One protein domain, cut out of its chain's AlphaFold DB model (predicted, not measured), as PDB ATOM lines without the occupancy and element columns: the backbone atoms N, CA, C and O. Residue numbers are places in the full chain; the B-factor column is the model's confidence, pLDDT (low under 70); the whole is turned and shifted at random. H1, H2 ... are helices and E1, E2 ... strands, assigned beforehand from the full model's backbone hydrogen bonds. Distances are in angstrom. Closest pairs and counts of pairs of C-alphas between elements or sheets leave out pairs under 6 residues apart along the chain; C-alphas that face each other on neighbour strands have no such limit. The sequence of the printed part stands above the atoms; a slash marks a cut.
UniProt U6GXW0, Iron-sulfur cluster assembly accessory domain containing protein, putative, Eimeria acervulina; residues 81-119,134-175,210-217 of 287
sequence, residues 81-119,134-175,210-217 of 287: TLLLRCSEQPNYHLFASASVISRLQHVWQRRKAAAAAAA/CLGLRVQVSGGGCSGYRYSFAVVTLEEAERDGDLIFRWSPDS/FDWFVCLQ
ATOM      1  N   THR A  81      14.094 -56.993 -38.122       77.88
ATOM      2  CA  THR A  81      14.687 -55.703 -38.479       77.88
ATOM      3  C   THR A  81      15.832 -55.937 -39.452       77.88
ATOM      4  O   THR A  81      16.795 -56.623 -39.113       77.88
ATOM      5  N   LEU A  82      15.764 -55.338 -40.640       79.06
ATOM      6  CA  LEU A  82      16.866 -55.356 -41.594       79.06
ATOM      7  C   LEU A  82      17.870 -54.252 -41.266       79.06
ATOM      8  O   LEU A  82      17.500 -53.096 -41.051       79.06
ATOM      9  N   LEU A  83      19.151 -54.619 -41.279       83.06
ATOM     10  CA  LEU A  83      20.267 -53.694 -41.138       83.06
ATOM     11  C   LEU A  83      20.570 -53.019 -42.482       83.06
ATOM     12  O   LEU A  83      20.929 -53.672 -43.464       83.06
ATOM     13  N   LEU A  84      20.468 -51.696 -42.511       83.69
ATOM     14  CA  LEU A  84      20.909 -50.848 -43.610       83.69
ATOM     15  C   LEU A  84      22.271 -50.256 -43.263       83.69
ATOM     16  O   LEU A  84      22.477 -49.729 -42.166       83.69
ATOM     17  N   ARG A  85      23.206 -50.333 -44.210       83.81
ATOM     18  CA  ARG A  85      24.559 -49.789 -44.061       83.81
ATOM     19  C   ARG A  85      24.719 -48.570 -44.951       83.81
ATOM     20  O   ARG A  85      24.262 -48.582 -46.097       83.81
ATOM     21  N   CYS A  86      25.364 -47.534 -44.428       84.12
ATOM     22  CA  CYS A  86      25.751 -46.393 -45.243       84.12
ATOM     23  C   CYS A  86      26.945 -46.770 -46.131       84.12
ATOM     24  O   CYS A  86      27.913 -47.364 -45.651       84.12
ATOM     25  N   SER A  87      26.883 -46.434 -47.421       78.12
ATOM     26  CA  SER A  87      27.978 -46.699 -48.364       78.12
ATOM     27  C   SER A  87      29.209 -45.832 -48.103       78.12
ATOM     28  O   SER A  87      30.330 -46.275 -48.333       78.12
ATOM     29  N   GLU A  88      29.003 -44.604 -47.632       78.31
ATOM     30  CA  GLU A  88      30.081 -43.636 -47.411       78.31
ATOM     31  C   GLU A  88      30.719 -43.773 -46.028       78.31
ATOM     32  O   GLU A  88      31.913 -43.528 -45.865       78.31
ATOM     33  N   GLN A  89      29.931 -44.166 -45.023       79.94
ATOM     34  CA  GLN A  89      30.383 -44.251 -43.637       79.94
ATOM     35  C   GLN A  89      29.948 -45.588 -43.023       79.94
ATOM     36  O   GLN A  89      28.842 -45.691 -42.490       79.94
ATOM     37  N   PRO A  90      30.808 -46.624 -43.050       75.19
ATOM     38  CA  PRO A  90      30.420 -47.985 -42.673       75.19
ATOM     39  C   PRO A  90      30.031 -48.135 -41.198       75.19
ATOM     40  O   PRO A  90      29.394 -49.121 -40.846       75.19
ATOM     41  N   ASN A  91      30.384 -47.160 -40.356       79.12
ATOM     42  CA  ASN A  91      30.054 -47.144 -38.931       79.12
ATOM     43  C   ASN A  91      28.599 -46.735 -38.653       79.12
ATOM     44  O   ASN A  91      28.118 -46.930 -37.541       79.12
ATOM     45  N   TYR A  92      27.897 -46.151 -39.633       79.94
ATOM     46  CA  TYR A  92      26.501 -45.763 -39.464       79.94
ATOM     47  C   TYR A  92      25.574 -46.879 -39.925       79.94
ATOM     48  O   TYR A  92      25.634 -47.374 -41.059       79.94
ATOM     49  N   HIS A  93      24.678 -47.242 -39.019       81.62
ATOM     50  CA  HIS A  93      23.744 -48.340 -39.165       81.62
ATOM     51  C   HIS A  93      22.325 -47.837 -38.942       81.62
ATOM     52  O   HIS A  93      22.070 -47.074 -38.013       81.62
ATOM     53  N   LEU A  94      21.399 -48.275 -39.792       84.81
ATOM     54  CA  LEU A  94      19.982 -47.974 -39.639       84.81
ATOM     55  C   LEU A  94      19.187 -49.272 -39.666       84.81
ATOM     56  O   LEU A  94      19.374 -50.097 -40.554       84.81
ATOM     57  N   PHE A  95      18.301 -49.454 -38.694       83.38
ATOM     58  CA  PHE A  95      17.434 -50.624 -38.625       83.38
ATOM     59  C   PHE A  95      16.051 -50.266 -39.160       83.38
ATOM     60  O   PHE A  95      15.432 -49.304 -38.705       83.38
ATOM     61  N   ALA A  96      15.563 -51.043 -40.123       82.56
ATOM     62  CA  ALA A  96      14.221 -50.897 -40.673       82.56
ATOM     63  C   ALA A  96      13.412 -52.168 -40.405       82.56
ATOM     64  O   ALA A  96      13.883 -53.270 -40.673       82.56
ATOM     65  N   SER A  97      12.190 -52.034 -39.889       84.38
ATOM     66  CA  SER A  97      11.292 -53.180 -39.732       84.38
ATOM     67  C   SER A  97      10.793 -53.674 -41.093       84.38
ATOM     68  O   SER A  97      10.554 -52.866 -41.998       84.38
ATOM     69  N   ALA A  98      10.547 -54.981 -41.216       78.00
ATOM     70  CA  ALA A  98       9.954 -55.585 -42.415       78.00
ATOM     71  C   ALA A  98       8.695 -54.837 -42.905       78.00
ATOM     72  O   ALA A  98       8.545 -54.573 -44.095       78.00
ATOM     73  N   SER A  99       7.844 -54.370 -41.984       80.94
ATOM     74  CA  SER A  99       6.639 -53.591 -42.304       80.94
ATOM     75  C   SER A  99       6.916 -52.263 -43.026       80.94
ATOM     76  O   SER A  99       6.155 -51.871 -43.914       80.94
ATOM     77  N   VAL A 100       7.997 -51.562 -42.672       77.56
ATOM     78  CA  VAL A 100       8.408 -50.315 -43.338       77.56
ATOM     79  C   VAL A 100       8.901 -50.620 -44.746       77.56
ATOM     80  O   VAL A 100       8.554 -49.912 -45.691       77.56
ATOM     81  N   ILE A 101       9.641 -51.714 -44.902       78.31
ATOM     82  CA  ILE A 101      10.176 -52.155 -46.190       78.31
ATOM     83  C   ILE A 101       9.042 -52.538 -47.140       78.31
ATOM     84  O   ILE A 101       9.012 -52.044 -48.266       78.31
ATOM     85  N   SER A 102       8.056 -53.317 -46.683       81.81
ATOM     86  CA  SER A 102       6.884 -53.664 -47.498       81.81
ATOM     87  C   SER A 102       6.119 -52.418 -47.959       81.81
ATOM     88  O   SER A 102       5.691 -52.335 -49.111       81.81
ATOM     89  N   ARG A 103       5.988 -51.401 -47.094       81.44
ATOM     90  CA  ARG A 103       5.361 -50.121 -47.466       81.44
ATOM     91  C   ARG A 103       6.177 -49.362 -48.511       81.44
ATOM     92  O   ARG A 103       5.595 -48.843 -49.464       81.44
ATOM     93  N   LEU A 104       7.501 -49.314 -48.370       77.31
ATOM     94  CA  LEU A 104       8.386 -48.680 -49.351       77.31
ATOM     95  C   LEU A 104       8.320 -49.376 -50.710       77.31
ATOM     96  O   LEU A 104       8.182 -48.707 -51.735       77.31
ATOM     97  N   GLN A 105       8.329 -50.706 -50.718       79.62
ATOM     98  CA  GLN A 105       8.165 -51.506 -51.929       79.62
ATOM     99  C   GLN A 105       6.822 -51.234 -52.606       79.62
ATOM    100  O   GLN A 105       6.780 -51.021 -53.816       79.62
ATOM    101  N   HIS A 106       5.731 -51.165 -51.841       81.56
ATOM    102  CA  HIS A 106       4.411 -50.854 -52.382       81.56
ATOM    103  C   HIS A 106       4.361 -49.454 -53.025       81.56
ATOM    104  O   HIS A 106       3.845 -49.284 -54.133       81.56
ATOM    105  N   VAL A 107       4.943 -48.440 -52.372       78.44
ATOM    106  CA  VAL A 107       5.042 -47.080 -52.934       78.44
ATOM    107  C   VAL A 107       5.886 -47.068 -54.212       78.44
ATOM    108  O   VAL A 107       5.496 -46.430 -55.194       78.44
ATOM    109  N   TRP A 108       7.000 -47.806 -54.231       77.06
ATOM    110  CA  TRP A 108       7.849 -47.959 -55.414       77.06
ATOM    111  C   TRP A 108       7.089 -48.607 -56.575       77.06
ATOM    112  O   TRP A 108       7.060 -48.051 -57.672       77.06
ATOM    113  N   GLN A 109       6.394 -49.723 -56.331       78.06
ATOM    114  CA  GLN A 109       5.603 -50.425 -57.347       78.06
ATOM    115  C   GLN A 109       4.518 -49.521 -57.944       78.06
ATOM    116  O   GLN A 109       4.383 -49.444 -59.167       78.06
ATOM    117  N   ARG A 110       3.792 -48.773 -57.099       81.94
ATOM    118  CA  ARG A 110       2.743 -47.846 -57.546       81.94
ATOM    119  C   ARG A 110       3.297 -46.748 -58.456       81.94
ATOM    120  O   ARG A 110       2.674 -46.413 -59.462       81.94
ATOM    121  N   ARG A 111       4.469 -46.194 -58.131       75.75
ATOM    122  CA  ARG A 111       5.106 -45.158 -58.956       75.75
ATOM    123  C   ARG A 111       5.724 -45.708 -60.230       75.75
ATOM    124  O   ARG A 111       5.612 -45.060 -61.265       75.75
ATOM    125  N   LYS A 112       6.303 -46.907 -60.184       73.56
ATOM    126  CA  LYS A 112       6.792 -47.600 -61.378       73.56
ATOM    127  C   LYS A 112       5.659 -47.850 -62.375       73.56
ATOM    128  O   LYS A 112       5.828 -47.580 -63.559       73.56
ATOM    129  N   ALA A 113       4.497 -48.294 -61.893       75.69
ATOM    130  CA  ALA A 113       3.309 -48.472 -62.726       75.69
ATOM    131  C   ALA A 113       2.810 -47.140 -63.320       75.69
ATOM    132  O   ALA A 113       2.520 -47.076 -64.510       75.69
ATOM    133  N   ALA A 114       2.779 -46.065 -62.524       75.12
ATOM    134  CA  ALA A 114       2.396 -44.733 -63.005       75.12
ATOM    135  C   ALA A 114       3.376 -44.171 -64.055       75.12
ATOM    136  O   ALA A 114       2.945 -43.595 -65.049       75.12
ATOM    137  N   ALA A 115       4.683 -44.376 -63.871       68.50
ATOM    138  CA  ALA A 115       5.706 -43.969 -64.832       68.50
ATOM    139  C   ALA A 115       5.637 -44.787 -66.135       68.50
ATOM    140  O   ALA A 115       5.796 -44.229 -67.217       68.50
ATOM    141  N   ALA A 116       5.350 -46.090 -66.044       68.81
ATOM    142  CA  ALA A 116       5.137 -46.942 -67.212       68.81
ATOM    143  C   ALA A 116       3.876 -46.543 -68.000       68.81
ATOM    144  O   ALA A 116       3.910 -46.532 -69.227       68.81
ATOM    145  N   ALA A 117       2.794 -46.162 -67.309       71.31
ATOM    146  CA  ALA A 117       1.583 -45.641 -67.943       71.31
ATOM    147  C   ALA A 117       1.841 -44.298 -68.651       71.31
ATOM    148  O   ALA A 117       1.510 -44.151 -69.822       71.31
ATOM    149  N   ALA A 118       2.539 -43.363 -67.997       65.75
ATOM    150  CA  ALA A 118       2.910 -42.082 -68.606       65.75
ATOM    151  C   ALA A 118       3.830 -42.240 -69.833       65.75
ATOM    152  O   ALA A 118       3.739 -41.462 -70.780       65.75
ATOM    153  N   ALA A 119       4.696 -43.260 -69.844       62.78
ATOM    154  CA  ALA A 119       5.525 -43.592 -71.000       62.78
ATOM    155  C   ALA A 119       4.717 -44.191 -72.168       62.78
ATOM    156  O   ALA A 119       5.091 -43.999 -73.325       62.78
ATOM    157  N   CYS A 134      15.575 -46.579 -59.285       64.06
ATOM    158  CA  CYS A 134      15.974 -46.516 -57.881       64.06
ATOM    159  C   CYS A 134      15.233 -45.384 -57.155       64.06
ATOM    160  O   CYS A 134      15.619 -44.218 -57.274       64.06
ATOM    161  N   LEU A 135      14.180 -45.720 -56.395       74.81
ATOM    162  CA  LEU A 135      13.542 -44.768 -55.475       74.81
ATOM    163  C   LEU A 135      14.055 -45.020 -54.064       74.81
ATOM    164  O   LEU A 135      14.097 -46.162 -53.603       74.81
ATOM    165  N   GLY A 136      14.391 -43.941 -53.376       79.19
ATOM    166  CA  GLY A 136      14.769 -43.961 -51.980       79.19
ATOM    167  C   GLY A 136      13.862 -43.123 -51.100       79.19
ATOM    168  O   GLY A 136      13.129 -42.246 -51.559       79.19
ATOM    169  N   LEU A 137      13.905 -43.425 -49.807       85.12
ATOM    170  CA  LEU A 137      13.238 -42.665 -48.762       85.12
ATOM    171  C   LEU A 137      14.227 -41.673 -48.152       85.12
ATOM    172  O   LEU A 137      15.131 -42.080 -47.429       85.12
ATOM    173  N   ARG A 138      14.022 -40.378 -48.383       87.81
ATOM    174  CA  ARG A 138      14.711 -39.315 -47.656       87.81
ATOM    175  C   ARG A 138      14.050 -39.112 -46.301       87.81
ATOM    176  O   ARG A 138      12.861 -38.800 -46.230       87.81
ATOM    177  N   VAL A 139      14.835 -39.251 -45.241       87.50
ATOM    178  CA  VAL A 139      14.451 -38.921 -43.869       87.50
ATOM    179  C   VAL A 139      15.116 -37.600 -43.508       87.50
ATOM    180  O   VAL A 139      16.341 -37.490 -43.477       87.50
ATOM    181  N   GLN A 140      14.310 -36.583 -43.231       85.62
ATOM    182  CA  GLN A 140      14.794 -35.291 -42.772       85.62
ATOM    183  C   GLN A 140      14.441 -35.114 -41.298       85.62
ATOM    184  O   GLN A 140      13.308 -35.342 -40.878       85.62
ATOM    185  N   VAL A 141      15.439 -34.714 -40.512       84.44
ATOM    186  CA  VAL A 141      15.300 -34.487 -39.075       84.44
ATOM    187  C   VAL A 141      15.442 -33.000 -38.811       84.44
ATOM    188  O   VAL A 141      16.404 -32.371 -39.242       84.44
ATOM    189  N   SER A 142      14.474 -32.437 -38.099       83.19
ATOM    190  CA  SER A 142      14.466 -31.038 -37.685       83.19
ATOM    191  C   SER A 142      14.296 -30.926 -36.172       83.19
ATOM    192  O   SER A 142      13.678 -31.780 -35.532       83.19
ATOM    193  N   GLY A 143      14.871 -29.878 -35.579       78.69
ATOM    194  CA  GLY A 143      14.701 -29.596 -34.155       78.69
ATOM    195  C   GLY A 143      13.274 -29.128 -33.860       78.69
ATOM    196  O   GLY A 143      12.846 -28.094 -34.364       78.69
ATOM    197  N   GLY A 144      12.538 -29.871 -33.034       75.06
ATOM    198  CA  GLY A 144      11.183 -29.531 -32.578       75.06
ATOM    199  C   GLY A 144      11.145 -28.776 -31.243       75.06
ATOM    200  O   GLY A 144      10.099 -28.725 -30.593       75.06
ATOM    201  N   GLY A 145      12.271 -28.205 -30.800       76.94
ATOM    202  CA  GLY A 145      12.383 -27.523 -29.507       76.94
ATOM    203  C   GLY A 145      12.184 -28.484 -28.328       76.94
ATOM    204  O   GLY A 145      12.715 -29.590 -28.331       76.94
ATOM    205  N   CYS A 146      11.385 -28.088 -27.331       73.31
ATOM    206  CA  CYS A 146      11.113 -28.903 -26.134       73.31
ATOM    207  C   CYS A 146      10.334 -30.202 -26.417       73.31
ATOM    208  O   CYS A 146      10.256 -31.062 -25.547       73.31
ATOM    209  N   SER A 147       9.749 -30.341 -27.612       72.88
ATOM    210  CA  SER A 147       8.974 -31.525 -28.015       72.88
ATOM    211  C   SER A 147       9.815 -32.634 -28.664       72.88
ATOM    212  O   SER A 147       9.266 -33.651 -29.079       72.88
ATOM    213  N   GLY A 148      11.141 -32.461 -28.730       79.81
ATOM    214  CA  GLY A 148      12.065 -33.426 -29.326       79.81
ATOM    215  C   GLY A 148      12.309 -33.183 -30.815       79.81
ATOM    216  O   GLY A 148      12.176 -32.061 -31.304       79.81
ATOM    217  N   TYR A 149      12.706 -34.225 -31.541       81.38
ATOM    218  CA  TYR A 149      13.005 -34.146 -32.973       81.38
ATOM    219  C   TYR A 149      11.757 -34.402 -33.821       81.38
ATOM    220  O   TYR A 149      10.934 -35.260 -33.506       81.38
ATOM    221  N   ARG A 150      11.628 -33.663 -34.925       84.25
ATOM    222  CA  ARG A 150      10.587 -33.863 -35.936       84.25
ATOM    223  C   ARG A 150      11.181 -34.536 -37.162       84.25
ATOM    224  O   ARG A 150      12.175 -34.054 -37.703       84.25
ATOM    225  N   TYR A 151      10.530 -35.602 -37.611       84.62
ATOM    226  CA  TYR A 151      10.928 -36.384 -38.777       84.62
ATOM    227  C   TYR A 151       9.956 -36.119 -39.927       84.62
ATOM    228  O   TYR A 151       8.742 -36.230 -39.750       84.62
ATOM    229  N   SER A 152      10.478 -35.774 -41.099       85.56
ATOM    230  CA  SER A 152       9.726 -35.700 -42.351       85.56
ATOM    231  C   SER A 152      10.286 -36.703 -43.355       85.56
ATOM    232  O   SER A 152      11.480 -37.008 -43.365       85.56
ATOM    233  N   PHE A 153       9.400 -37.239 -44.190       85.38
ATOM    234  CA  PHE A 153       9.720 -38.294 -45.143       85.38
ATOM    235  C   PHE A 153       9.395 -37.828 -46.556       85.38
ATOM    236  O   PHE A 153       8.288 -37.355 -46.814       85.38
ATOM    237  N   ALA A 154      10.341 -37.988 -47.475       84.62
ATOM    238  CA  ALA A 154      10.150 -37.695 -48.889       84.62
ATOM    239  C   ALA A 154      10.654 -38.862 -49.740       84.62
ATOM    240  O   ALA A 154      11.603 -39.547 -49.375       84.62
ATOM    241  N   VAL A 155      10.012 -39.098 -50.881       82.94
ATOM    242  CA  VAL A 155      10.497 -40.075 -51.863       82.94
ATOM    243  C   VAL A 155      11.390 -39.335 -52.847       82.94
ATOM    244  O   VAL A 155      10.942 -38.357 -53.442       82.94
ATOM    245  N   VAL A 156      12.621 -39.806 -53.008       84.94
ATOM    246  CA  VAL A 156      13.646 -39.189 -53.855       84.94
ATOM    247  C   VAL A 156      14.262 -40.217 -54.793       84.94
ATOM    248  O   VAL A 156      14.234 -41.420 -54.533       84.94
ATOM    249  N   THR A 157      14.816 -39.753 -55.901       84.81
ATOM    250  CA  THR A 157      15.632 -40.575 -56.799       84.81
ATOM    251  C   THR A 157      17.081 -40.628 -56.318       84.81
ATOM    252  O   THR A 157      17.528 -39.761 -55.564       84.81
ATOM    253  N   LEU A 158      17.839 -41.641 -56.752       82.81
ATOM    254  CA  LEU A 158      19.263 -41.746 -56.409       82.81
ATOM    255  C   LEU A 158      20.050 -40.503 -56.860       82.81
ATOM    256  O   LEU A 158      20.824 -39.956 -56.084       82.81
ATOM    257  N   GLU A 159      19.778 -40.007 -58.073       83.56
ATOM    258  CA  GLU A 159      20.426 -38.803 -58.614       83.56
ATOM    259  C   GLU A 159      20.139 -37.551 -57.762       83.56
ATOM    260  O   GLU A 159      20.977 -36.658 -57.668       83.56
ATOM    261  N   GLU A 160      18.950 -37.452 -57.157       84.31
ATOM    262  CA  GLU A 160      18.603 -36.359 -56.239       84.31
ATOM    263  C   GLU A 160      19.313 -36.482 -54.895       84.31
ATOM    264  O   GLU A 160      19.809 -35.482 -54.384       84.31
ATOM    265  N   ALA A 161      19.400 -37.695 -54.348       85.62
ATOM    266  CA  ALA A 161      20.112 -37.943 -53.101       85.62
ATOM    267  C   ALA A 161      21.615 -37.638 -53.229       85.62
ATOM    268  O   ALA A 161      22.176 -36.959 -52.373       85.62
ATOM    269  N   GLU A 162      22.246 -38.065 -54.327       84.94
ATOM    270  CA  GLU A 162      23.665 -37.797 -54.604       84.94
ATOM    271  C   GLU A 162      23.939 -36.305 -54.838       84.94
ATOM    272  O   GLU A 162      24.932 -35.769 -54.351       84.94
ATOM    273  N   ARG A 163      23.044 -35.608 -55.552       87.12
ATOM    274  CA  ARG A 163      23.179 -34.165 -55.809       87.12
ATOM    275  C   ARG A 163      23.092 -33.336 -54.532       87.12
ATOM    276  O   ARG A 163      23.814 -32.351 -54.406       87.12
ATOM    277  N   ASP A 164      22.214 -33.733 -53.618       85.12
ATOM    278  CA  ASP A 164      21.994 -33.025 -52.357       85.12
ATOM    279  C   ASP A 164      23.032 -33.407 -51.283       85.12
ATOM    280  O   ASP A 164      23.056 -32.802 -50.210       85.12
ATOM    281  N   GLY A 165      23.918 -34.369 -51.577       84.38
ATOM    282  CA  GLY A 165      24.937 -34.851 -50.643       84.38
ATOM    283  C   GLY A 165      24.343 -35.606 -49.454       84.38
ATOM    284  O   GLY A 165      24.872 -35.522 -48.343       84.38
ATOM    285  N   ASP A 166      23.216 -36.294 -49.658       87.56
ATOM    286  CA  ASP A 166      22.620 -37.130 -48.622       87.56
ATOM    287  C   ASP A 166      23.435 -38.409 -48.420       87.56
ATOM    288  O   ASP A 166      23.929 -39.023 -49.363       87.56
ATOM    289  N   LEU A 167      23.472 -38.888 -47.182       84.50
ATOM    290  CA  LEU A 167      24.078 -40.168 -46.846       84.50
ATOM    291  C   LEU A 167      23.143 -41.300 -47.244       84.50
ATOM    292  O   LEU A 167      22.019 -41.383 -46.748       84.50
ATOM    293  N   ILE A 168      23.616 -42.181 -48.122       87.75
ATOM    294  CA  ILE A 168      22.815 -43.252 -48.720       87.75
ATOM    295  C   ILE A 168      23.019 -44.554 -47.944       87.75
ATOM    296  O   ILE A 168      24.133 -45.062 -47.812       87.75
ATOM    297  N   PHE A 169      21.916 -45.112 -47.462       86.94
ATOM    298  CA  PHE A 169      21.824 -46.381 -46.757       86.94
ATOM    299  C   PHE A 169      21.175 -47.412 -47.668       86.94
ATOM    300  O   PHE A 169      20.053 -47.230 -48.150       86.94
ATOM    301  N   ARG A 170      21.879 -48.519 -47.887       86.00
ATOM    302  CA  ARG A 170      21.380 -49.643 -48.675       86.00
ATOM    303  C   ARG A 170      21.297 -50.883 -47.815       86.00
ATOM    304  O   ARG A 170      22.087 -51.080 -46.886       86.00
ATOM    305  N   TRP A 171      20.323 -51.719 -48.139       79.06
ATOM    306  CA  TRP A 171      20.262 -53.041 -47.554       79.06
ATOM    307  C   TRP A 171      21.416 -53.878 -48.102       79.06
ATOM    308  O   TRP A 171      21.601 -53.997 -49.313       79.06
ATOM    309  N   SER A 172      22.216 -54.422 -47.193       64.50
ATOM    310  CA  SER A 172      23.277 -55.363 -47.520       64.50
ATOM    311  C   SER A 172      22.863 -56.698 -46.905       64.50
ATOM    312  O   SER A 172      22.898 -56.806 -45.678       64.50
ATOM    313  N   PRO A 173      22.403 -57.683 -47.703       56.62
ATOM    314  CA  PRO A 173      22.159 -59.020 -47.187       56.62
ATOM    315  C   PRO A 173      23.487 -59.543 -46.657       56.62
ATOM    316  O   PRO A 173      24.466 -59.657 -47.393       56.62
ATOM    317  N   ASP A 174      23.509 -59.772 -45.357       49.16
ATOM    318  CA  ASP A 174      24.656 -60.103 -44.535       49.16
ATOM    319  C   ASP A 174      25.875 -60.737 -45.233       49.16
ATOM    320  O   ASP A 174      25.835 -61.826 -45.818       49.16
ATOM    321  N   SER A 175      27.020 -60.090 -45.003       43.97
ATOM    322  CA  SER A 175      28.284 -60.782 -44.732       43.97
ATOM    323  C   SER A 175      28.249 -61.325 -43.299       43.97
ATOM    324  O   SER A 175      29.029 -60.916 -42.443       43.97
ATOM    325  N   PHE A 210      15.193 -55.507 -55.473       58.84
ATOM    326  CA  PHE A 210      14.610 -54.177 -55.324       58.84
ATOM    327  C   PHE A 210      15.699 -53.142 -55.050       58.84
ATOM    328  O   PHE A 210      16.316 -53.137 -53.989       58.84
ATOM    329  N   ASP A 211      15.898 -52.245 -56.010       72.19
ATOM    330  CA  ASP A 211      16.897 -51.177 -55.974       72.19
ATOM    331  C   ASP A 211      16.367 -49.973 -55.161       72.19
ATOM    332  O   ASP A 211      16.150 -48.877 -55.674       72.19
ATOM    333  N   TRP A 212      16.048 -50.190 -53.883       78.00
ATOM    334  CA  TRP A 212      15.589 -49.136 -52.971       78.00
ATOM    335  C   TRP A 212      16.690 -48.740 -51.990       78.00
ATOM    336  O   TRP A 212      17.582 -49.523 -51.662       78.00
ATOM    337  N   PHE A 213      16.629 -47.501 -51.508       84.62
ATOM    338  CA  PHE A 213      17.578 -46.976 -50.528       84.62
ATOM    339  C   PHE A 213      16.876 -46.075 -49.508       84.62
ATOM    340  O   PHE A 213      15.745 -45.635 -49.707       84.62
ATOM    341  N   VAL A 214      17.538 -45.794 -48.395       86.94
ATOM    342  CA  VAL A 214      17.123 -44.756 -47.442       86.94
ATOM    343  C   VAL A 214      18.229 -43.719 -47.426       86.94
ATOM    344  O   VAL A 214      19.394 -44.094 -47.417       86.94
ATOM    345  N   CYS A 215      17.911 -42.432 -47.453       87.88
ATOM    346  CA  CYS A 215      18.920 -41.389 -47.342       87.88
ATOM    347  C   CYS A 215      18.607 -40.399 -46.221       87.88
ATOM    348  O   CYS A 215      17.448 -40.161 -45.875       87.88
ATOM    349  N   LEU A 216      19.661 -39.860 -45.619       86.62
ATOM    350  CA  LEU A 216      19.598 -38.917 -44.506       86.62
ATOM    351  C   LEU A 216      20.498 -37.724 -44.806       86.62
ATOM    352  O   LEU A 216      21.618 -37.892 -45.288       86.62
ATOM    353  N   GLN A 217      20.044 -36.527 -44.446       83.94
ATOM    354  CA  GLN A 217      20.903 -35.347 -44.518       83.94
ATOM    355  C   GLN A 217      22.046 -35.459 -43.492       83.94
ATOM    356  O   GLN A 217      21.798 -35.861 -42.351       83.94
TER     357      GLN A 217
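This is residues 81 to 119, 134 to 175 and 210 to 217 of the 287 residues of the protein "Iron-sulfur cluster assembly accessory domain containing protein, putative" of Eimeria acervulina (UniProt U6GXW0). A strongly twisted sheet of six strands, curled like part of a barrel, has the long helix H1 over one face and the short helix H2 over the other. The hairpin of E1 and E2 makes one edge of the sheet and the hairpin of E3 and E4 the other, with E5 and E6 between them; the last residues of H1, 113 to 119, stick out. The printed part has 89 residues, with two named helices and six named strands in the order E1, E2, H1, E3, E4, H2, E5, E6. The sheet is mixed, in the order E2, E1, E5, E6, E3, E4, and the class is mixed, helices and strands. The whole is only just compact, close to loose, with a radius of gyration of the C-alphas of 14.1 A and spans of 46 by 36 by 28 A.

E1, residues 81 to 86, begins at C-alpha 81 (14.687, -55.703, -38.479) and is 16.0 A long. E2 is residues 93 to 97, 13.4 A. H1, residues 98 to 119, is 31.3 A long and ends at C-alpha 119 (5.525, -43.592, -71.000). E3, residues 135 to 143, is 26.2 A long and E4, residues 149 to 157, 24.8 A. H2 is residues 158 to 163, 8.6 A, and E5 residues 167 to 171, 13.4 A. E6, residues 213 to 216, is 10.3 A long and ends at C-alpha 216 (19.598, -38.917, -44.506).

E2 and E1 are antiparallel, with N 82 and O 96 2.8 A apart, within hydrogen-bond range. E1 and E5 are antiparallel, with N 85 and O 170 at 3.0 A. The pairing of E5 is staggered: residues 169 to 171 pair with E1 and 167 to 169 with E6, antiparallel, with N 169 and O 214 at 2.7 A. E6 and E3 are parallel, with N 139 and O 215 at 2.8 A. E3 and E4 are antiparallel, with N 138 and O 154 at 2.7 A. H1 and H2 are on opposite faces, giving three layers, helices on both faces of a sheet. H1 has a height over the sheet of 10.7 A and lies over E3; it runs only just across the strands, at 63 degrees to E3 on the local plane. The closest C-alphas of H1 and E3 are those of Trp 108 and Leu 135, 6.5 A apart; those of H2 and E6 are Ala 161 and Cys 215, 6.8 A. E4, H2 and E5 form a split strand-helix-strand unit, two strands of one sheet that are not neighbours, with the helix between them along the chain and E6 and E3 between them in the sheet, and its crossover is right-handed. In H1 and H2 every O i to N i+4 pair is within hydrogen-bond range.

The two C-alphas farthest apart are those of Ala 119 and Cys 146, 47.5 A. Residues 120 to 133 and 176 to 209 are not printed; the C-alphas across these cuts are 17.0 A and 18.5 A apart. Of the links that are printed whole, none is long. The mean pLDDT of the printed part is 79.1; residues 115 to 116, 118 to 119, 134, 172 to 175 and 210 are under 70.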